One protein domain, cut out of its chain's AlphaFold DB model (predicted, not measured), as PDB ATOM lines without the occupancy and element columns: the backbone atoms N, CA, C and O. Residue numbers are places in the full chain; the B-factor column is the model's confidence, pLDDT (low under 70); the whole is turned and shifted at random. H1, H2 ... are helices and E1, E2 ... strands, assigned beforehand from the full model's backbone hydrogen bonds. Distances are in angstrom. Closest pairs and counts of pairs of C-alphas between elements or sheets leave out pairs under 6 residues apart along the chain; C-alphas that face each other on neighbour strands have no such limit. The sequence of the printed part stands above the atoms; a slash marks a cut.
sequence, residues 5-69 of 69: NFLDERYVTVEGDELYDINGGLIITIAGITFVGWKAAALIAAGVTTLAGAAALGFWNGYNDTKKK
ATOM      1  N   ASN A   5     103.391 107.596 114.064       59.72
ATOM      2  CA  ASN A   5     104.162 108.615 113.342       59.72
ATOM      3  C   ASN A   5     105.683 108.459 113.528       59.72
ATOM      4  O   ASN A   5     106.445 108.912 112.688       59.72
ATOM      5  N   PHE A   6     106.139 107.796 114.601       63.91
ATOM      6  CA  PHE A   6     107.567 107.520 114.800       63.91
ATOM      7  C   PHE A   6     108.118 106.454 113.836       63.91
ATOM      8  O   PHE A   6     109.332 106.355 113.666       63.91
ATOM      9  N   LEU A   7     107.247 105.614 113.263       59.41
ATOM     10  CA  LEU A   7     107.643 104.584 112.306       59.41
ATOM     11  C   LEU A   7     107.888 105.208 110.928       59.41
ATOM     12  O   LEU A   7     108.882 104.872 110.297       59.41
ATOM     13  N   ASP A   8     107.070 106.176 110.510       59.50
ATOM     14  CA  ASP A   8     107.250 106.865 109.220       59.50
ATOM     15  C   ASP A   8     108.587 107.620 109.124       59.50
ATOM     16  O   ASP A   8     109.193 107.668 108.060       59.50
ATOM     17  N   GLU A   9     109.109 108.161 110.229       58.59
ATOM     18  CA  GLU A   9     110.417 108.839 110.227       58.59
ATOM     19  C   GLU A   9     111.616 107.873 110.241       58.59
ATOM     20  O   GLU A   9     112.740 108.277 109.941       58.59
ATOM     21  N   ARG A  10     111.411 106.601 110.611       56.12
ATOM     22  CA  ARG A  10     112.494 105.607 110.752       56.12
ATOM     23  C   ARG A  10     112.598 104.619 109.602       56.12
ATOM     24  O   ARG A  10     113.653 104.001 109.451       56.12
ATOM     25  N   TYR A  11     111.547 104.462 108.811       55.19
ATOM     26  CA  TYR A  11     111.531 103.551 107.679       55.19
ATOM     27  C   TYR A  11     111.461 104.364 106.390       55.19
ATOM     28  O   TYR A  11     110.432 104.936 106.059       55.19
ATOM     29  N   VAL A  12     112.573 104.410 105.653       64.12
ATOM     30  CA  VAL A  12     112.546 104.870 104.262       64.12
ATOM     31  C   VAL A  12     111.741 103.839 103.483       64.12
ATOM     32  O   VAL A  12     112.159 102.686 103.352       64.12
ATOM     33  N   THR A  13     110.562 104.239 103.025       59.94
ATOM     34  CA  THR A  13     109.691 103.415 102.196       59.94
ATOM     35  C   THR A  13     110.444 103.065 100.917       59.94
ATOM     36  O   THR A  13     110.773 103.945 100.127       59.94
ATOM     37  N   VAL A  14     110.757 101.783 100.735       57.06
ATOM     38  CA  VAL A  14     111.269 101.273  99.460       57.06
ATOM     39  C   VAL A  14     110.131 101.412  98.450       57.06
ATOM     40  O   VAL A  14     109.037 100.893  98.687       57.06
ATOM     41  N   GLU A  15     110.352 102.167  97.373       60.69
ATOM     42  CA  GLU A  15     109.333 102.378  96.343       60.69
ATOM     43  C   GLU A  15     108.953 101.040  95.690       60.69
ATOM     44  O   GLU A  15     109.794 100.166  95.478       60.69
ATOM     45  N   GLY A  16     107.667 100.865  95.373       57.06
ATOM     46  CA  GLY A  16     107.138  99.612  94.820       57.06
ATOM     47  C   GLY A  16     107.825  99.161  93.526       57.06
ATOM     48  O   GLY A  16     107.919  97.960  93.280       57.06
ATOM     49  N   ASP A  17     108.374 100.099  92.752       58.31
ATOM     50  CA  ASP A  17     109.143  99.821  91.537       58.31
ATOM     51  C   ASP A  17     110.511  99.188  91.848       58.31
ATOM     52  O   ASP A  17     110.936  98.267  91.149       58.31
ATOM     53  N   GLU A  18     111.164  99.589  92.949       56.34
ATOM     54  CA  GLU A  18     112.392  98.939  93.435       56.34
ATOM     55  C   GLU A  18     112.111  97.514  93.941       56.34
ATOM     56  O   GLU A  18     112.997  96.664  93.890       56.34
ATOM     57  N   LEU A  19     110.880  97.235  94.396       55.91
ATOM     58  CA  LEU A  19     110.431  95.890  94.770       55.91
ATOM     59  C   LEU A  19     110.048  95.023  93.559       55.91
ATOM     60  O   LEU A  19     110.168  93.800  93.621       55.91
ATOM     61  N   TYR A  20     109.597  95.621  92.457       53.81
ATOM     62  CA  TYR A  20     109.174  94.891  91.256       53.81
ATOM     63  C   TYR A  20     110.359  94.364  90.430       53.81
ATOM     64  O   TYR A  20     110.262  93.294  89.822       53.81
ATOM     65  N   ASP A  21     111.500  95.056  90.488       54.19
ATOM     66  CA  ASP A  21     112.774  94.641  89.875       54.19
ATOM     67  C   ASP A  21     113.435  93.447  90.619       54.19
ATOM     68  O   ASP A  21     114.428  92.864  90.181       54.19
ATOM     69  N   ILE A  22     112.858  93.023  91.754       52.72
ATOM     70  CA  ILE A  22     113.362  91.925  92.597       52.72
ATOM     71  C   ILE A  22     113.041  90.541  92.026       52.72
ATOM     72  O   ILE A  22     113.743  89.584  92.349       52.72
ATOM     73  N   ASN A  23     112.059  90.405  91.126       55.22
ATOM     74  CA  ASN A  23     111.686  89.097  90.562       55.22
ATOM     75  C   ASN A  23     112.811  88.405  89.748       55.22
ATOM     76  O   ASN A  23     112.657  87.249  89.357       55.22
ATOM     77  N   GLY A  24     113.966  89.060  89.558       53.59
ATOM     78  CA  GLY A  24     115.240  88.427  89.186       53.59
ATOM     79  C   GLY A  24     116.497  89.182  89.657       53.59
ATOM     80  O   GLY A  24     117.589  88.911  89.157       53.59
ATOM     81  N   GLY A  25     116.356  90.150  90.571       67.38
ATOM     82  CA  GLY A  25     117.379  91.148  90.899       67.38
ATOM     83  C   GLY A  25     118.254  90.803  92.110       67.38
ATOM     84  O   GLY A  25     117.800  90.233  93.098       67.38
ATOM     85  N   LEU A  26     119.534  91.182  92.043       68.44
ATOM     86  CA  LEU A  26     120.511  91.041  93.128       68.44
ATOM     87  C   LEU A  26     120.131  91.909  94.343       68.44
ATOM     88  O   LEU A  26     119.915  93.113  94.201       68.44
ATOM     89  N   ILE A  27     120.131  91.314  95.539       78.69
ATOM     90  CA  ILE A  27     119.888  92.000  96.817       78.69
ATOM     91  C   ILE A  27     121.046  91.726  97.772       78.69
ATOM     92  O   ILE A  27     121.451  90.571  97.926       78.69
ATOM     93  N   ILE A  28     121.546  92.765  98.451       80.38
ATOM     94  CA  ILE A  28     122.504  92.604  99.554       80.38
ATOM     95  C   ILE A  28     122.125  93.475 100.748       80.38
ATOM     96  O   ILE A  28     121.703  94.616 100.576       80.38
ATOM     97  N   THR A  29     122.349  92.971 101.960       83.88
ATOM     98  CA  THR A  29     122.161  93.737 103.198       83.88
ATOM     99  C   THR A  29     123.488  93.869 103.930       83.88
ATOM    100  O   THR A  29     124.116  92.865 104.267       83.88
ATOM    101  N   ILE A  30     123.910  95.104 104.199       78.94
ATOM    102  CA  ILE A  30     125.134  95.413 104.950       78.94
ATOM    103  C   ILE A  30     124.788  96.401 106.059       78.94
ATOM    104  O   ILE A  30     124.156  97.421 105.805       78.94
ATOM    105  N   ALA A  31     125.201  96.102 107.295       83.38
ATOM    106  CA  ALA A  31     125.001  96.972 108.461       83.38
ATOM    107  C   ALA A  31     123.543  97.455 108.658       83.38
ATOM    108  O   ALA A  31     123.306  98.569 109.111       83.38
ATOM    109  N   GLY A  32     122.560  96.616 108.309       76.44
ATOM    110  CA  GLY A  32     121.131  96.933 108.426       76.44
ATOM    111  C   GLY A  32     120.533  97.716 107.252       76.44
ATOM    112  O   GLY A  32     119.339  97.994 107.275       76.44
ATOM    113  N   ILE A  33     121.320  98.036 106.220       78.81
ATOM    114  CA  ILE A  33     120.850  98.708 105.001       78.81
ATOM    115  C   ILE A  33     120.749  97.683 103.874       78.81
ATOM    116  O   ILE A  33     121.721  96.987 103.574       78.81
ATOM    117  N   THR A  34     119.577  97.602 103.245       84.25
ATOM    118  CA  THR A  34     119.320  96.724 102.099       84.25
ATOM    119  C   THR A  34     119.489  97.497 100.798       84.25
ATOM    120  O   THR A  34     118.863  98.533 100.591       84.25
ATOM    121  N   PHE A  35     120.333  96.975  99.915       78.62
ATOM    122  CA  PHE A  35     120.561  97.481  98.568       78.62
ATOM    123  C   PHE A  35     119.970  96.500  97.564       78.62
ATOM    124  O   PHE A  35     120.111  95.285  97.721       78.62
ATOM    125  N   VAL A  36     119.348  97.031  96.516       81.88
ATOM    126  CA  VAL A  36     118.650  96.248  95.492       81.88
ATOM    127  C   VAL A  36     119.136  96.666  94.103       81.88
ATOM    128  O   VAL A  36     119.487  97.829  93.875       81.88
ATOM    129  N   GLY A  37     119.211  95.701  93.186       80.94
ATOM    130  CA  GLY A  37     119.497  95.928  91.771       80.94
ATOM    131  C   GLY A  37     120.898  96.490  91.526       80.94
ATOM    132  O   GLY A  37     121.901  95.982  92.039       80.94
ATOM    133  N   TRP A  38     120.986  97.563  90.737       77.56
ATOM    134  CA  TRP A  38     122.268  98.171  90.360       77.56
ATOM    135  C   TRP A  38     123.071  98.675  91.570       77.56
ATOM    136  O   TRP A  38     124.299  98.589  91.568       77.56
ATOM    137  N   LYS A  39     122.386  99.144  92.627       78.25
ATOM    138  CA  LYS A  39     123.018  99.627  93.866       78.25
ATOM    139  C   LYS A  39     123.755  98.488  94.576       78.25
ATOM    140  O   LYS A  39     124.882  98.667  95.032       78.25
ATOM    141  N   ALA A  40     123.145  97.303  94.616       79.88
ATOM    142  CA  ALA A  40     123.759  96.099  95.168       79.88
ATOM    143  C   ALA A  40     124.970  95.646  94.339       79.88
ATOM    144  O   ALA A  40     126.034  95.373  94.894       79.88
ATOM    145  N   ALA A  41     124.840  95.630  93.009       79.25
ATOM    146  CA  ALA A  41     125.929  95.251  92.110       79.25
ATOM    147  C   ALA A  41     127.139  96.196  92.233       79.25
ATOM    148  O   ALA A  41     128.277  95.734  92.327       79.25
ATOM    149  N   ALA A  42     126.894  97.507  92.300       81.44
ATOM    150  CA  ALA A  42     127.935  98.512  92.495       81.44
ATOM    151  C   ALA A  42     128.670  98.326  93.830       81.44
ATOM    152  O   ALA A  42     129.893  98.453  93.881       81.44
ATOM    153  N   LEU A  43     127.947  97.977  94.897       83.69
ATOM    154  CA  LEU A  43     128.532  97.776  96.221       83.69
ATOM    155  C   LEU A  43     129.406  96.513  96.284       83.69
ATOM    156  O   LEU A  43     130.505  96.559  96.838       83.69
ATOM    157  N   ILE A  44     128.972  95.414  95.655       82.94
ATOM    158  CA  ILE A  44     129.812  94.215  95.492       82.94
ATOM    159  C   ILE A  44     131.049  94.545  94.658       82.94
ATOM    160  O   ILE A  44     132.161  94.213  95.062       82.94
ATOM    161  N   ALA A  45     130.883  95.217  93.516       84.06
ATOM    162  CA  ALA A  45     132.000  95.570  92.645       84.06
ATOM    163  C   ALA A  45     133.023  96.460  93.369       84.06
ATOM    164  O   ALA A  45     134.227  96.207  93.279       84.06
ATOM    165  N   ALA A  46     132.557  97.449  94.135       84.19
ATOM    166  CA  ALA A  46     133.403  98.290  94.972       84.19
ATOM    167  C   ALA A  46     134.158  97.456  96.018       84.19
ATOM    168  O   ALA A  46     135.384  97.526  96.076       84.19
ATOM    169  N   GLY A  47     133.458  96.604  96.773       84.56
ATOM    170  CA  GLY A  47     134.075  95.742  97.785       84.56
ATOM    171  C   GLY A  47     135.133  94.800  97.204       84.56
ATOM    172  O   GLY A  47     136.249  94.728  97.719       84.56
ATOM    173  N   VAL A  48     134.821  94.126  96.093       86.50
ATOM    174  CA  VAL A  48     135.756  93.224  95.403       86.50
ATOM    175  C   VAL A  48     136.967  93.991  94.876       86.50
ATOM    176  O   VAL A  48     138.095  93.538  95.056       86.50
ATOM    177  N   THR A  49     136.761  95.168  94.282       89.62
ATOM    178  CA  THR A  49     137.854  96.004  93.762       89.62
ATOM    179  C   THR A  49     138.778  96.467  94.884       89.62
ATOM    180  O   THR A  49     139.998  96.382  94.751       89.62
ATOM    181  N   THR A  50     138.219  96.906  96.014       87.81
ATOM    182  CA  THR A  50     139.006  97.319  97.181       87.81
ATOM    183  C   THR A  50     139.818  96.156  97.749       87.81
ATOM    184  O   THR A  50     141.014  96.316  97.993       87.81
ATOM    185  N   LEU A  51     139.210  94.976  97.913       87.12
ATOM    186  CA  LEU A  51     139.906  93.787  98.417       87.12
ATOM    187  C   LEU A  51     141.004  93.315  97.457       87.12
ATOM    188  O   LEU A  51     142.123  93.036  97.891       87.12
ATOM    189  N   ALA A  52     140.716  93.273  96.156       89.00
ATOM    190  CA  ALA A  52     141.686  92.889  95.138       89.00
ATOM    191  C   ALA A  52     142.860  93.877  95.071       89.00
ATOM    192  O   ALA A  52     144.016  93.455  95.030       89.00
ATOM    193  N   GLY A  53     142.584  95.184  95.124       89.00
ATOM    194  CA  GLY A  53     143.611  96.223  95.153       89.00
ATOM    195  C   GLY A  53     144.505  96.125  96.390       89.00
ATOM    196  O   GLY A  53     145.729  96.169  96.270       89.00
ATOM    197  N   ALA A  54     143.913  95.918  97.570       87.62
ATOM    198  CA  ALA A  54     144.663  95.731  98.811       87.62
ATOM    199  C   ALA A  54     145.560  94.484  98.762       87.62
ATOM    200  O   ALA A  54     146.737  94.554  99.123       87.62
ATOM    201  N   ALA A  55     145.039  93.361  98.260       86.12
ATOM    202  CA  ALA A  55     145.815  92.137  98.091       86.12
ATOM    203  C   ALA A  55     146.987  92.341  97.116       86.12
ATOM    204  O   ALA A  55     148.124  91.994  97.439       86.12
ATOM    205  N   ALA A  56     146.738  92.955  95.956       88.12
ATOM    206  CA  ALA A  56     147.765  93.220  94.950       88.12
ATOM    207  C   ALA A  56     148.892  94.120  95.487       88.12
ATOM    208  O   ALA A  56     150.070  93.824  95.277       88.12
ATOM    209  N   LEU A  57     148.546  95.179  96.228       89.19
ATOM    210  CA  LEU A  57     149.530  96.052  96.874       89.19
ATOM    211  C   LEU A  57     150.363  95.306  97.922       89.19
ATOM    212  O   LEU A  57     151.581  95.484  97.974       89.19
ATOM    213  N   GLY A  58     149.732  94.440  98.721       88.00
ATOM    214  CA  GLY A  58     150.431  93.594  99.689       88.00
ATOM    215  C   GLY A  58     151.450  92.666  99.024       88.00
ATOM    216  O   GLY A  58     152.608  92.621  99.444       88.00
ATOM    217  N   PHE A  59     151.055  91.985  97.943       86.69
ATOM    218  CA  PHE A  59     151.960  91.130  97.171       86.69
ATOM    219  C   PHE A  59     153.116  91.913  96.543       86.69
ATOM    220  O   PHE A  59     154.260  91.459  96.601       86.69
ATOM    221  N   TRP A  60     152.851  93.088  95.969       86.75
ATOM    222  CA  TRP A  60     153.889  93.913  95.346       86.75
ATOM    223  C   TRP A  60     154.913  94.435  96.361       86.75
ATOM    224  O   TRP A  60     156.121  94.331  96.128       86.75
ATOM    225  N   ASN A  61     154.452  94.928  97.512       87.62
ATOM    226  CA  ASN A  61     155.337  95.375  98.587       87.62
ATOM    227  C   ASN A  61     156.157  94.212  99.157       87.62
ATOM    228  O   ASN A  61     157.375  94.333  99.276       87.62
ATOM    229  N   GLY A  62     155.520  93.065  99.417       83.88
ATOM    230  CA  GLY A  62     156.214  91.866  99.888       83.88
ATOM    231  C   GLY A  62     157.284  91.380  98.906       83.88
ATOM    232  O   GLY A  62     158.401  91.073  99.316       83.88
ATOM    233  N   TYR A  63     156.984  91.386  97.603       82.94
ATOM    234  CA  TYR A  63     157.940  91.025  96.554       82.94
ATOM    235  C   TYR A  63     159.148  91.968  96.509       82.94
ATOM    236  O   TYR A  63     160.295  91.513  96.449       82.94
ATOM    237  N   ASN A  64     158.907  93.279  96.572       82.88
ATOM    238  CA  ASN A  64     159.973  94.277  96.573       82.88
ATOM    239  C   ASN A  64     160.851  94.190  97.827       82.88
ATOM    240  O   ASN A  64     162.068  94.332  97.716       82.88
ATOM    241  N   ASP A  65     160.270  93.900  98.990       78.69
ATOM    242  CA  ASP A  65     161.031  93.686 100.224       78.69
ATOM    243  C   ASP A  65     161.876  92.408 100.161       78.69
ATOM    244  O   ASP A  65     163.039  92.422 100.570       78.69
ATOM    245  N   THR A  66     161.363  91.321  99.574       70.25
ATOM    246  CA  THR A  66     162.164  90.098  99.365       70.25
ATOM    247  C   THR A  66     163.303  90.269  98.363       70.25
ATOM    248  O   THR A  66     164.279  89.531  98.440       70.25
ATOM    249  N   LYS A  67     163.209  91.236  97.443       62.75
ATOM    250  CA  LYS A  67     164.241  91.523  96.434       62.75
ATOM    251  C   LYS A  67     165.295  92.545  96.862       62.75
ATOM    252  O   LYS A  67     166.273  92.727  96.145       62.75
ATOM    253  N   LYS A  68     165.083  93.241  97.980       58.12
ATOM    254  CA  LYS A  68     166.034  94.214  98.545       58.12
ATOM    255  C   LYS A  68     167.065  93.583  99.496       58.12
ATOM    256  O   LYS A  68     167.875  94.317 100.057       58.12
ATOM    257  N   LYS A  69     167.026  92.262  99.690       52.28
ATOM    258  CA  LYS A  69     168.075  91.479 100.360       52.28
ATOM    259  C   LYS A  69     169.013  90.870  99.331       52.28
ATOM    260  O   LYS A  69     170.211  90.766  99.663       52.28
TER     261      LYS A  69
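Overview. This is residues 5 to 69 of the 69 residues of an uncharacterized protein of Enterococcus durans (UniProt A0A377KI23). A small hairpin of two strands, E1 and E2, sits between two protruding parts: residues 45 to 69, of which 45 to 67 belong to the long helix H3, stick out as one long arm, and residues 5 to 13, of which 5 to 8 belong to the short helix H1, stick out as a tail. The short helix H2 comes between that tail and the hairpin. The 65 printed residues hold three named helices and two named strands in the order H1, H2, E1, E2, H3, mostly helix, with the two strands antiparallel. The whole is extended, with a radius of gyration of the C-alphas of 19.7 A and spans of 67 by 30 by 10 A.

Along the chain. Find C-alpha 5 at (104.162, 108.615, 113.342), where H1, residues 5 to 8, begins. H2 is residues 16 to 23, 12.2 A long. E1, residues 27 to 30, is 10.3 A long, and E2, residues 33 to 36, is 10.1 A. H3 runs 42.9 A from Trp 38 to Lys 67, ending at (164.241, 91.523, 96.434).

Arrangement. Look first at the hairpin E1 and E2, antiparallel at 160 degrees: N 28 and O 35 are 3.0 A apart, N 35 and O 28 2.8 A, within hydrogen-bond range. The closest C-alphas of E1 and H3 are those of Ile 28 and Ala 40, 5.7 A apart; those of H2 and E2 are Glu 18 and Val 36, 7.1 A. H2 and H3 are apart, and so are H1 and H2. Every O i to N i+4 pair is within hydrogen-bond range in H3, 2 of 4 in H2, and H1 is too short for one.

Size, cuts and confidence. The farthest C-alphas, Asn 5 and Lys 69, are 67.4 A apart. The printed part has no cut, and no link is long. Expect pLDDT under 70 at residues 5 to 26 and 67 to 69.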